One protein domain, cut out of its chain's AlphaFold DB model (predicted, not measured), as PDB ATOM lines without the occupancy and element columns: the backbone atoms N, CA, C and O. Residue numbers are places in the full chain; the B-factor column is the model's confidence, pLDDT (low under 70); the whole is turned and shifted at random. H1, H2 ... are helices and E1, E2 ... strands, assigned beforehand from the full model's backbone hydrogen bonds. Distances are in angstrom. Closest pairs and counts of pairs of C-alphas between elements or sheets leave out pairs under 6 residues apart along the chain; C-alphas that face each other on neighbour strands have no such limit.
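This is residues 3 to 96 of the 204 residues of an uncharacterized protein of Planctomycetaceae bacterium (UniProt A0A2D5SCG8). A two-stranded hairpin, E1 and E2, covers one side of a core of crossed helices: H1 sits in the middle, with H2 crossing it and the longest helix, H4, on another side. The small helix H3 lies at one end, and the short strand E3 pairs with residues 3 to 4. The printed part has 94 residues, with the named elements E1 E2 H1 H2 H3 H4 E3 along the chain; the sheet E1 - E2 is antiparallel and the class is mixed, helices and strands. It is compact, with a radius of gyration of the C-alphas of 12.1 A, and spans 34 by 29 by 21 A.

Begin at E1, residues 20 to 24, and E2, residues 27 to 31, an antiparallel hairpin at 162 degrees; look for N 22 and O 29, 2.8 A apart, within hydrogen-bond range. H1, residues 34 to 45, comes closest to E2 at the C-alphas of Lys 37 and Thr 31, 7.2 A. H4, residues 75 to 88, comes closest to E2 at the C-alphas of Ala 86 and Leu 29, 6.8 A. H1 touches H2, residues 53 to 63, about perpendicular at 73 degrees, closest at C-alphas 39 and 60, 4.7 A. With residues 35 to 36 alone, H1 only just touches H4, with 3 pairs of C-alphas within 8 A, closest at Ile 36 and Leu 79, 6.5 A. H3, residues 66 to 71, is close to H2 but not clearly touching, at C-alphas 69 and 61, 5.9 A. Every O i to N i+4 pair is within hydrogen-bond range in H1, H3 and H4, and 5 of 7 are in H2.

Find C-alpha 20 at (95.428, 151.519, 145.765), where E1 begins; H1 measures 16.6 A, H2 15.5 A and H4 20.1 A. E3, residues 93 to 95, ends at C-alpha 95, (103.526, 174.087, 135.702).

The C-alphas of Ala 26 and Asn 70, 35.2 A, are the two farthest apart. The printed part has no cut, and no link between named elements is long. Look for low confidence, pLDDT under 70, at residues 3 to 11.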
ATOM      1  N   THR A   3     100.977 170.730 140.937       36.91
ATOM      2  CA  THR A   3     100.692 169.354 140.523       36.91
ATOM      3  C   THR A   3      99.210 169.257 140.136       36.91
ATOM      4  O   THR A   3      98.385 169.865 140.814       36.91
ATOM      5  N   THR A   4      98.843 168.537 139.067       41.72
ATOM      6  CA  THR A   4      97.424 168.338 138.675       41.72
ATOM      7  C   THR A   4      97.140 166.885 138.293       41.72
ATOM      8  O   THR A   4      97.964 166.328 137.577       41.72
ATOM      9  N   ALA A   5      96.005 166.298 138.704       45.06
ATOM     10  CA  ALA A   5      95.595 164.941 138.316       45.06
ATOM     11  C   ALA A   5      94.062 164.727 138.310       45.06
ATOM     12  O   ALA A   5      93.355 165.371 139.081       45.06
ATOM     13  N   HIS A   6      93.578 163.824 137.451       46.03
ATOM     14  CA  HIS A   6      92.182 163.387 137.309       46.03
ATOM     15  C   HIS A   6      92.105 161.902 137.682       46.03
ATOM     16  O   HIS A   6      92.834 161.114 137.083       46.03
ATOM     17  N   PHE A   7      91.261 161.525 138.645       52.47
ATOM     18  CA  PHE A   7      91.098 160.132 139.077       52.47
ATOM     19  C   PHE A   7      89.641 159.686 138.971       52.47
ATOM     20  O   PHE A   7      88.736 160.402 139.402       52.47
ATOM     21  N   GLU A   8      89.433 158.482 138.434       50.12
ATOM     22  CA  GLU A   8      88.160 157.770 138.546       50.12
ATOM     23  C   GLU A   8      87.885 157.479 140.027       50.12
ATOM     24  O   GLU A   8      88.742 156.961 140.750       50.12
ATOM     25  N   GLU A   9      86.705 157.899 140.479       46.97
ATOM     26  CA  GLU A   9      86.265 157.924 141.871       46.97
ATOM     27  C   GLU A   9      86.371 156.524 142.491       46.97
ATOM     28  O   GLU A   9      85.557 155.635 142.257       46.97
ATOM     29  N   SER A  10      87.440 156.315 143.248       51.84
ATOM     30  CA  SER A  10      87.635 155.142 144.085       51.84
ATOM     31  C   SER A  10      87.445 155.611 145.520       51.84
ATOM     32  O   SER A  10      88.012 156.629 145.921       51.84
ATOM     33  N   ASP A  11      86.611 154.898 146.276       65.50
ATOM     34  CA  ASP A  11      86.436 155.071 147.719       65.50
ATOM     35  C   ASP A  11      87.750 154.662 148.408       65.50
ATOM     36  O   ASP A  11      87.940 153.530 148.848       65.50
ATOM     37  N   VAL A  12      88.751 155.541 148.317       76.44
ATOM     38  CA  VAL A  12      90.108 155.293 148.797       76.44
ATOM     39  C   VAL A  12      90.129 155.588 150.284       76.44
ATOM     40  O   VAL A  12      90.126 156.754 150.689       76.44
ATOM     41  N   ASP A  13      90.263 154.544 151.101       85.19
ATOM     42  CA  ASP A  13      90.690 154.738 152.479       85.19
ATOM     43  C   ASP A  13      92.145 155.237 152.480       85.19
ATOM     44  O   ASP A  13      93.123 154.523 152.232       85.19
ATOM     45  N   ILE A  14      92.281 156.538 152.717       87.81
ATOM     46  CA  ILE A  14      93.567 157.230 152.783       87.81
ATOM     47  C   ILE A  14      94.355 156.884 154.052       87.81
ATOM     48  O   ILE A  14      95.544 157.193 154.118       87.81
ATOM     49  N   ASN A  15      93.716 156.287 155.062       86.94
ATOM     50  CA  ASN A  15      94.309 155.969 156.357       86.94
ATOM     51  C   ASN A  15      94.704 154.500 156.496       86.94
ATOM     52  O   ASN A  15      95.288 154.156 157.522       86.94
ATOM     53  N   ASP A  16      94.450 153.625 155.537       88.56
ATOM     54  CA  ASP A  16      95.037 152.288 155.553       88.56
ATOM     55  C   ASP A  16      96.416 152.267 154.857       88.56
ATOM     56  O   ASP A  16      96.915 153.280 154.358       88.56
ATOM     57  N   THR A  17      97.055 151.098 154.836       87.12
ATOM     58  CA  THR A  17      98.290 150.861 154.069       87.12
ATOM     59  C   THR A  17      98.084 149.939 152.869       87.12
ATOM     60  O   THR A  17      99.067 149.482 152.286       87.12
ATOM     61  N   GLU A  18      96.837 149.633 152.512       89.75
ATOM     62  CA  GLU A  18      96.535 148.799 151.351       89.75
ATOM     63  C   GLU A  18      96.934 149.536 150.073       89.75
ATOM     64  O   GLU A  18      96.783 150.753 149.959       89.75
ATOM     65  N   GLU A  19      97.504 148.827 149.105       89.75
ATOM     66  CA  GLU A  19      97.867 149.471 147.848       89.75
ATOM     67  C   GLU A  19      96.615 149.796 147.043       89.75
ATOM     68  O   GLU A  19      95.857 148.906 146.666       89.75
ATOM     69  N   VAL A  20      96.448 151.075 146.716       89.50
ATOM     70  CA  VAL A  20      95.428 151.519 145.765       89.50
ATOM     71  C   VAL A  20      96.098 151.940 144.469       89.50
ATOM     72  O   VAL A  20      97.243 152.407 144.462       89.50
ATOM     73  N   GLU A  21      95.387 151.748 143.365       87.94
ATOM     74  CA  GLU A  21      95.825 152.171 142.045       87.94
ATOM     75  C   GLU A  21      95.091 153.443 141.637       87.94
ATOM     76  O   GLU A  21      93.868 153.481 141.586       87.94
ATOM     77  N   PHE A  22      95.864 154.467 141.305       85.88
ATOM     78  CA  PHE A  22      95.393 155.686 140.675       85.88
ATOM     79  C   PHE A  22      95.674 155.613 139.170       85.88
ATOM     80  O   PHE A  22      96.767 155.200 138.763       85.88
ATOM     81  N   SER A  23      94.722 156.050 138.345       84.31
ATOM     82  CA  SER A  23      94.826 156.065 136.880       84.31
ATOM     83  C   SER A  23      94.480 157.439 136.302       84.31
ATOM     84  O   SER A  23      93.566 158.106 136.773       84.31
ATOM     85  N   ILE A  24      95.215 157.853 135.265       82.94
ATOM     86  CA  ILE A  24      94.867 158.997 134.411       82.94
ATOM     87  C   ILE A  24      95.298 158.696 132.972       82.94
ATOM     88  O   ILE A  24      96.484 158.551 132.677       82.94
ATOM     89  N   GLY A  25      94.338 158.552 132.055       82.44
ATOM     90  CA  GLY A  25      94.629 158.091 130.694       82.44
ATOM     91  C   GLY A  25      95.415 156.771 130.701       82.44
ATOM     92  O   GLY A  25      94.943 155.763 131.219       82.44
ATOM     93  N   ALA A  26      96.629 156.780 130.140       79.88
ATOM     94  CA  ALA A  26      97.537 155.626 130.157       79.88
ATOM     95  C   ALA A  26      98.452 155.557 131.401       79.88
ATOM     96  O   ALA A  26      99.120 154.545 131.610       79.88
ATOM     97  N   GLY A  27      98.507 156.616 132.214       83.62
ATOM     98  CA  GLY A  27      99.295 156.666 133.441       83.62
ATOM     99  C   GLY A  27      98.678 155.807 134.543       83.62
ATOM    100  O   GLY A  27      97.455 155.783 134.720       83.62
ATOM    101  N   ARG A  28      99.530 155.101 135.294       86.69
ATOM    102  CA  ARG A  28      99.143 154.306 136.469       86.69
ATOM    103  C   ARG A  28     100.137 154.528 137.606       86.69
ATOM    104  O   ARG A  28     101.348 154.496 137.386       86.69
ATOM    105  N   LEU A  29      99.637 154.689 138.828       87.81
ATOM    106  CA  LEU A  29     100.446 154.705 140.047       87.81
ATOM    107  C   LEU A  29      99.782 153.855 141.118       87.81
ATOM    108  O   LEU A  29      98.648 154.110 141.508       87.81
ATOM    109  N   ARG A  30     100.533 152.890 141.645       90.19
ATOM    110  CA  ARG A  30     100.139 152.106 142.814       90.19
ATOM    111  C   ARG A  30     100.852 152.616 144.049       90.19
ATOM    112  O   ARG A  30     102.066 152.836 144.022       90.19
ATOM    113  N   THR A  31     100.114 152.831 145.132       90.38
ATOM    114  CA  THR A  31     100.718 153.236 146.400       90.38
ATOM    115  C   THR A  31      99.883 152.821 147.603       90.38
ATOM    116  O   THR A  31      98.680 153.056 147.659       90.38
ATOM    117  N   GLY A  32     100.547 152.243 148.605       90.62
ATOM    118  CA  GLY A  32      99.995 152.031 149.947       90.62
ATOM    119  C   GLY A  32     100.369 153.138 150.935       90.62
ATOM    120  O   GLY A  32     100.210 152.965 152.136       90.62
ATOM    121  N   ARG A  33     100.946 154.260 150.473       91.56
ATOM    122  CA  ARG A  33     101.418 155.336 151.360       91.56
ATOM    123  C   ARG A  33     100.281 156.320 151.672       91.56
ATOM    124  O   ARG A  33      99.917 157.071 150.764       91.56
ATOM    125  N   PRO A  34      99.814 156.430 152.935       93.56
ATOM    126  CA  PRO A  34      98.706 157.313 153.320       93.56
ATOM    127  C   PRO A  34      98.862 158.757 152.839       93.56
ATOM    128  O   PRO A  34      97.950 159.338 152.261       93.56
ATOM    129  N   LEU A  35     100.061 159.330 152.999       94.19
ATOM    130  CA  LEU A  35     100.338 160.709 152.592       94.19
ATOM    131  C   LEU A  35     100.210 160.923 151.077       94.19
ATOM    132  O   LEU A  35      99.773 161.985 150.645       94.19
ATOM    133  N   ILE A  36     100.596 159.929 150.270       94.12
ATOM    134  CA  ILE A  36     100.490 160.024 148.810       94.12
ATOM    135  C   ILE A  36      99.032 159.854 148.385       94.12
ATOM    136  O   ILE A  36      98.571 160.642 147.566       94.12
ATOM    137  N   LYS A  37      98.293 158.916 148.994       93.88
ATOM    138  CA  LYS A  37      96.845 158.779 148.783       93.88
ATOM    139  C   LYS A  37      96.116 160.087 149.095       93.88
ATOM    140  O   LYS A  37      95.452 160.631 148.226       93.88
ATOM    141  N   ALA A  38      96.340 160.650 150.283       94.62
ATOM    142  CA  ALA A  38      95.733 161.909 150.709       94.62
ATOM    143  C   ALA A  38      96.084 163.091 149.788       94.62
ATOM    144  O   ALA A  38      95.233 163.940 149.515       94.62
ATOM    145  N   ALA A  39      97.321 163.148 149.283       95.19
ATOM    146  CA  ALA A  39      97.726 164.158 148.311       95.19
ATOM    147  C   ALA A  39      96.982 163.993 146.978       95.19
ATOM    148  O   ALA A  39      96.480 164.971 146.435       95.19
ATOM    149  N   PHE A  40      96.875 162.767 146.467       93.38
ATOM    150  CA  PHE A  40      96.146 162.460 145.237       93.38
ATOM    151  C   PHE A  40      94.648 162.769 145.371       93.38
ATOM    152  O   PHE A  40      94.088 163.419 144.491       93.38
ATOM    153  N   THR A  41      94.028 162.435 146.506       92.25
ATOM    154  CA  THR A  41      92.649 162.831 146.829       92.25
ATOM    155  C   THR A  41      92.484 164.353 146.803       92.25
ATOM    156  O   THR A  41      91.583 164.857 146.137       92.25
ATOM    157  N   HIS A  42      93.394 165.106 147.437       94.25
ATOM    158  CA  HIS A  42      93.347 166.572 147.407       94.25
ATOM    159  C   HIS A  42      93.448 167.137 145.986       94.25
ATOM    160  O   HIS A  42      92.721 168.066 145.635       94.25
ATOM    161  N   LEU A  43      94.346 166.582 145.168       92.81
ATOM    162  CA  LEU A  43      94.515 166.993 143.777       92.81
ATOM    163  C   LEU A  43      93.269 166.698 142.937       92.81
ATOM    164  O   LEU A  43      92.922 167.530 142.107       92.81
ATOM    165  N   ASN A  44      92.585 165.574 143.186       89.12
ATOM    166  CA  ASN A  44      91.337 165.234 142.500       89.12
ATOM    167  C   ASN A  44      90.232 166.247 142.797       89.12
ATOM    168  O   ASN A  44      89.595 166.770 141.892       89.12
ATOM    169  N   GLU A  45      90.027 166.542 144.082       89.25
ATOM    170  CA  GLU A  45      88.982 167.460 144.548       89.25
ATOM    171  C   GLU A  45      89.198 168.888 144.042       89.25
ATOM    172  O   GLU A  45      88.249 169.653 143.897       89.25
ATOM    173  N   ASN A  46      90.456 169.251 143.791       89.31
ATOM    174  CA  ASN A  46      90.830 170.560 143.276       89.31
ATOM    175  C   ASN A  46      91.001 170.561 141.760       89.31
ATOM    176  O   ASN A  46      91.300 171.613 141.205       89.31
ATOM    177  N   TRP A  47      90.823 169.432 141.069       85.19
ATOM    178  CA  TRP A  47      90.885 169.404 139.615       85.19
ATOM    179  C   TRP A  47      89.788 170.314 139.032       85.19
ATOM    180  O   TRP A  47      88.634 170.217 139.447       85.19
ATOM    181  N   PRO A  48      90.102 171.184 138.051       85.56
ATOM    182  CA  PRO A  48      91.341 171.244 137.269       85.56
ATOM    183  C   PRO A  48      92.409 172.235 137.774       85.56
ATOM    184  O   PRO A  48      93.377 172.499 137.056       85.56
ATOM    185  N   ARG A  49      92.254 172.832 138.960       87.25
ATOM    186  CA  ARG A  49      93.152 173.844 139.543       87.25
ATOM    187  C   ARG A  49      94.525 173.265 139.890       87.25
ATOM    188  O   ARG A  49      94.661 172.144 140.368       87.25
ATOM    189  N   ALA A  50      95.566 174.060 139.664       89.75
ATOM    190  CA  ALA A  50      96.938 173.668 139.959       89.75
ATOM    191  C   ALA A  50      97.289 173.981 141.427       89.75
ATOM    192  O   ALA A  50      97.268 175.148 141.815       89.75
ATOM    193  N   VAL A  51      97.687 172.976 142.215       92.56
ATOM    194  CA  VAL A  51      98.002 173.125 143.654       92.56
ATOM    195  C   VAL A  51      99.505 173.063 143.891       92.56
ATOM    196  O   VAL A  51     100.160 172.128 143.426       92.56
ATOM    197  N   SER A  52     100.074 174.037 144.605       92.38
ATOM    198  CA  SER A  52     101.516 174.064 144.878       92.38
ATOM    199  C   SER A  52     101.938 173.007 145.901       92.38
ATOM    200  O   SER A  52     101.173 172.658 146.792       92.38
ATOM    201  N   LEU A  53     103.190 172.540 145.856       90.50
ATOM    202  CA  LEU A  53     103.701 171.604 146.874       90.50
ATOM    203  C   LEU A  53     103.634 172.174 148.310       90.50
ATOM    204  O   LEU A  53     103.500 171.415 149.267       90.50
ATOM    205  N   GLN A  54     103.731 173.500 148.460       91.50
ATOM    206  CA  GLN A  54     103.628 174.184 149.755       91.50
ATOM    207  C   GLN A  54     102.204 174.143 150.324       91.50
ATOM    208  O   GLN A  54     102.053 174.091 151.539       91.50
ATOM    209  N   GLU A  55     101.185 174.132 149.466       94.12
ATOM    210  CA  GLU A  55      99.778 173.981 149.856       94.12
ATOM    211  C   GLU A  55      99.387 172.502 149.979       94.12
ATOM    212  O   GLU A  55      98.704 172.109 150.920       94.12
ATOM    213  N   LEU A  56      99.869 171.659 149.061       95.50
ATOM    214  CA  LEU A  56      99.537 170.238 148.988       95.50
ATOM    215  C   LEU A  56      99.992 169.476 150.233       95.50
ATOM    216  O   LEU A  56      99.288 168.583 150.693       95.50
ATOM    217  N   HIS A  57     101.171 169.800 150.771       95.12
ATOM    218  CA  HIS A  57     101.727 169.106 151.934       95.12
ATOM    219  C   HIS A  57     100.864 169.228 153.199       95.12
ATOM    220  O   HIS A  57     100.441 168.183 153.700       95.12
ATOM    221  N   PRO A  58     100.544 170.438 153.701       94.31
ATOM    222  CA  PRO A  58      99.641 170.576 154.838       94.31
ATOM    223  C   PRO A  58      98.242 170.037 154.517       94.31
ATOM    224  O   PRO A  58      97.695 169.289 155.319       94.31
ATOM    225  N   ALA A  59      97.709 170.284 153.314       95.06
ATOM    226  CA  ALA A  59      96.392 169.776 152.928       95.06
ATOM    227  C   ALA A  59      96.313 168.235 152.936       95.06
ATOM    228  O   ALA A  59      95.291 167.665 153.317       95.06
ATOM    229  N   ALA A  60      97.374 167.539 152.522       95.06
ATOM    230  CA  ALA A  60      97.435 166.080 152.577       95.06
ATOM    231  C   ALA A  60      97.542 165.574 154.024       95.06
ATOM    232  O   ALA A  60      96.860 164.619 154.388       95.06
ATOM    233  N   LEU A  61      98.351 166.227 154.866       94.25
ATOM    234  CA  LEU A  61      98.461 165.890 156.290       94.25
ATOM    235  C   LEU A  61      97.142 166.096 157.038       94.25
ATOM    236  O   LEU A  61      96.803 165.286 157.905       94.25
ATOM    237  N   ASP A  62      96.393 167.140 156.687       94.06
ATOM    238  CA  ASP A  62      95.125 167.487 157.327       94.06
ATOM    239  C   ASP A  62      94.027 166.439 157.114       94.06
ATOM    240  O   ASP A  62      93.122 166.317 157.941       94.06
ATOM    241  N   ARG A  63      94.152 165.624 156.064       92.75
ATOM    242  CA  ARG A  63      93.250 164.499 155.783       92.75
ATOM    243  C   ARG A  63      93.592 163.227 156.565       92.75
ATOM    244  O   ARG A  63      92.745 162.350 156.701       92.75
ATOM    245  N   LEU A  64      94.819 163.101 157.069       92.88
ATOM    246  CA  LEU A  64      95.240 161.920 157.826       92.88
ATOM    247  C   LEU A  64      94.704 161.954 159.258       92.88
ATOM    248  O   LEU A  64      94.556 163.029 159.853       92.88
ATOM    249  N   SER A  65      94.506 160.767 159.837       92.44
ATOM    250  CA  SER A  65      94.206 160.617 161.259       92.44
ATOM    251  C   SER A  65      95.312 161.233 162.137       92.44
ATOM    252  O   SER A  65      96.483 161.245 161.731       92.44
ATOM    253  N   PRO A  66      94.986 161.730 163.349       90.06
ATOM    254  CA  PRO A  66      95.964 162.365 164.235       90.06
ATOM    255  C   PRO A  66      97.207 161.504 164.494       90.06
ATOM    256  O   PRO A  66      98.326 162.004 164.406       90.06
ATOM    257  N   ASP A  67      97.027 160.201 164.719       89.19
ATOM    258  CA  ASP A  67      98.130 159.266 164.968       89.19
ATOM    259  C   ASP A  67      99.090 159.178 163.776       89.19
ATOM    260  O   ASP A  67     100.312 159.246 163.937       89.19
ATOM    261  N   ARG A  68      98.550 159.091 162.553       88.00
ATOM    262  CA  ARG A  68      99.365 159.041 161.332       88.00
ATOM    263  C   ARG A  68     100.039 160.367 161.035       88.00
ATOM    264  O   ARG A  68     101.189 160.368 160.603       88.00
ATOM    265  N   ARG A  69      99.347 161.483 161.268       88.12
ATOM    266  CA  ARG A  69      99.917 162.824 161.118       88.12
ATOM    267  C   ARG A  69     101.116 163.005 162.047       88.12
ATOM    268  O   ARG A  69     102.171 163.428 161.584       88.12
ATOM    269  N   ASN A  70     100.974 162.626 163.317       85.94
ATOM    270  CA  ASN A  70     102.019 162.757 164.334       85.94
ATOM    271  C   ASN A  70     103.242 161.872 164.048       85.94
ATOM    272  O   ASN A  70     104.363 162.265 164.354       85.94
ATOM    273  N   ALA A  71     103.046 160.706 163.427       84.62
ATOM    274  CA  ALA A  71     104.145 159.833 163.014       84.62
ATOM    275  C   ALA A  71     104.960 160.387 161.826       84.62
ATOM    276  O   ALA A  71     106.072 159.922 161.567       84.62
ATOM    277  N   MET A  72     104.433 161.369 161.086       81.94
ATOM    278  CA  MET A  72     104.985 161.828 159.810       81.94
ATOM    279  C   MET A  72     105.940 163.031 159.968       81.94
ATOM    280  O   MET A  72     105.725 164.105 159.397       81.94
ATOM    281  N   THR A  73     107.023 162.843 160.725       73.56
ATOM    282  CA  THR A  73     108.121 163.825 160.847       73.56
ATOM    283  C   THR A  73     108.848 163.972 159.500       73.56
ATOM    284  O   THR A  73     109.058 162.983 158.805       73.56
ATOM    285  N   GLU A  74     109.209 165.198 159.094       74.19
ATOM    286  CA  GLU A  74     109.961 165.484 157.846       74.19
ATOM    287  C   GLU A  74     109.307 164.952 156.551       74.19
ATOM    288  O   GLU A  74     109.938 164.700 155.524       74.19
ATOM    289  N   SER A  75     107.981 164.844 156.563       88.06
ATOM    290  CA  SER A  75     107.177 164.217 155.509       88.06
ATOM    291  C   SER A  75     107.118 164.962 154.173       88.06
ATOM    292  O   SER A  75     106.585 164.449 153.185       88.06
ATOM    293  N   ARG A  76     107.695 166.163 154.109       90.62
ATOM    294  CA  ARG A  76     107.743 166.976 152.892       90.62
ATOM    295  C   ARG A  76     108.604 166.329 151.808       90.62
ATOM    296  O   ARG A  76     108.195 166.313 150.649       90.62
ATOM    297  N   ASP A  77     109.740 165.743 152.180       91.19
ATOM    298  CA  ASP A  77     110.629 165.045 151.245       91.19
ATOM    299  C   ASP A  77     109.988 163.767 150.705       91.19
ATOM    300  O   ASP A  77     110.112 163.448 149.519       91.19
ATOM    301  N   LEU A  78     109.256 163.052 151.563       91.38
ATOM    302  CA  LEU A  78     108.469 161.887 151.171       91.38
ATOM    303  C   LEU A  78     107.421 162.268 150.121       91.38
ATOM    304  O   LEU A  78     107.314 161.597 149.091       91.38
ATOM    305  N   LEU A  79     106.683 163.354 150.368       94.50
ATOM    306  CA  LEU A  79     105.695 163.862 149.425       94.50
ATOM    307  C   LEU A  79     106.353 164.302 148.115       94.50
ATOM    308  O   LEU A  79     105.905 163.890 147.050       94.50
ATOM    309  N   ALA A  80     107.435 165.082 148.175       93.44
ATOM    310  CA  ALA A  80     108.150 165.556 146.993       93.44
ATOM    311  C   ALA A  80     108.628 164.393 146.111       93.44
ATOM    312  O   ALA A  80     108.412 164.405 144.902       93.44
ATOM    313  N   ARG A  81     109.214 163.348 146.712       92.31
ATOM    314  CA  ARG A  81     109.625 162.130 145.994       92.31
ATOM    315  C   ARG A  81     108.436 161.411 145.371       92.31
ATOM    316  O   ARG A  81     108.518 161.028 144.210       92.31
ATOM    317  N   GLY A  82     107.329 161.280 146.103       92.56
ATOM    318  CA  GLY A  82     106.095 160.699 145.572       92.56
ATOM    319  C   GLY A  82     105.547 161.474 144.372       92.56
ATOM    320  O   GLY A  82     105.215 160.866 143.359       92.56
ATOM    321  N   MET A  83     105.533 162.808 144.438       94.50
ATOM    322  CA  MET A  83     105.099 163.669 143.330       94.50
ATOM    323  C   MET A  83     106.055 163.609 142.130       94.50
ATOM    324  O   MET A  83     105.602 163.651 140.992       94.50
ATOM    325  N   MET A  84     107.366 163.458 142.349       92.56
ATOM    326  CA  MET A  84     108.328 163.244 141.259       92.56
ATOM    327  C   MET A  84     108.138 161.883 140.578       92.56
ATOM    328  O   MET A  84     108.171 161.810 139.353       92.56
ATOM    329  N   SER A  85     107.904 160.813 141.344       91.25
ATOM    330  CA  SER A  85     107.569 159.500 140.776       91.25
ATOM    331  C   SER A  85     106.252 159.541 140.004       91.25
ATOM    332  O   SER A  85     106.170 159.000 138.906       91.25
ATOM    333  N   ALA A  86     105.245 160.233 140.540       92.50
ATOM    334  CA  ALA A  86     103.983 160.477 139.857       92.50
ATOM    335  C   ALA A  86     104.184 161.234 138.535       92.50
ATOM    336  O   ALA A  86     103.603 160.854 137.524       92.50
ATOM    337  N   LEU A  87     105.036 162.263 138.526       91.69
ATOM    338  CA  LEU A  87     105.357 163.035 137.325       91.69
ATOM    339  C   LEU A  87     106.025 162.151 136.269       91.69
ATOM    340  O   LEU A  87     105.616 162.157 135.113       91.69
ATOM    341  N   ALA A  88     107.016 161.350 136.671       90.50
ATOM    342  CA  ALA A  88     107.692 160.414 135.774       90.50
ATOM    343  C   ALA A  88     106.736 159.349 135.204       90.50
ATOM    344  O   ALA A  88     106.915 158.905 134.074       90.50
ATOM    345  N   GLY A  89     105.713 158.964 135.975       88.44
ATOM    346  CA  GLY A  89     104.650 158.047 135.559       88.44
ATOM    347  C   GLY A  89     103.502 158.697 134.778       88.44
ATOM    348  O   GLY A  89     102.527 158.011 134.481       88.44
ATOM    349  N   GLY A  90     103.572 160.000 134.477       88.88
ATOM    350  CA  GLY A  90     102.512 160.725 133.769       88.88
ATOM    351  C   GLY A  90     101.224 160.913 134.577       88.88
ATOM    352  O   GLY A  90     100.186 161.225 134.003       88.88
ATOM    353  N   MET A  91     101.274 160.724 135.897       90.25
ATOM    354  CA  MET A  91     100.110 160.869 136.777       90.25
ATOM    355  C   MET A  91      99.797 162.311 137.127       90.25
ATOM    356  O   MET A  91      98.684 162.618 137.546       90.25
ATOM    357  N   VAL A  92     100.806 163.172 137.041       91.25
ATOM    358  CA  VAL A  92     100.679 164.576 137.384       91.25
ATOM    359  C   VAL A  92     101.397 165.453 136.378       91.25
ATOM    360  O   VAL A  92     102.470 165.109 135.886       91.25
ATOM    361  N   GLU A  93     100.833 166.626 136.130       87.94
ATOM    362  CA  GLU A  93     101.473 167.682 135.347       87.94
ATOM    363  C   GLU A  93     102.092 168.726 136.274       87.94
ATOM    364  O   GLU A  93     101.519 169.040 137.320       87.94
ATOM    365  N   VAL A  94     103.233 169.296 135.876       87.19
ATOM    366  CA  VAL A  94     103.881 170.402 136.591       87.19
ATOM    367  C   VAL A  94     103.858 171.656 135.732       87.19
ATOM    368  O   VAL A  94     104.299 171.639 134.588       87.19
ATOM    369  N   SER A  95     103.419 172.767 136.322       85.69
ATOM    370  CA  SER A  95     103.526 174.087 135.702       85.69
ATOM    371  C   SER A  95     104.327 175.072 136.555       85.69
ATOM    372  O   SER A  95     104.242 175.077 137.790       85.69
ATOM    373  N   VAL A  96     105.116 175.911 135.873       86.31
ATOM    374  CA  VAL A  96     105.790 177.091 136.445       86.31
ATOM    375  C   VAL A  96     104.848 178.297 136.446       86.31
ATOM    376  O   VAL A  96     104.826 179.061 137.405       86.31
TER     377      VAL A  96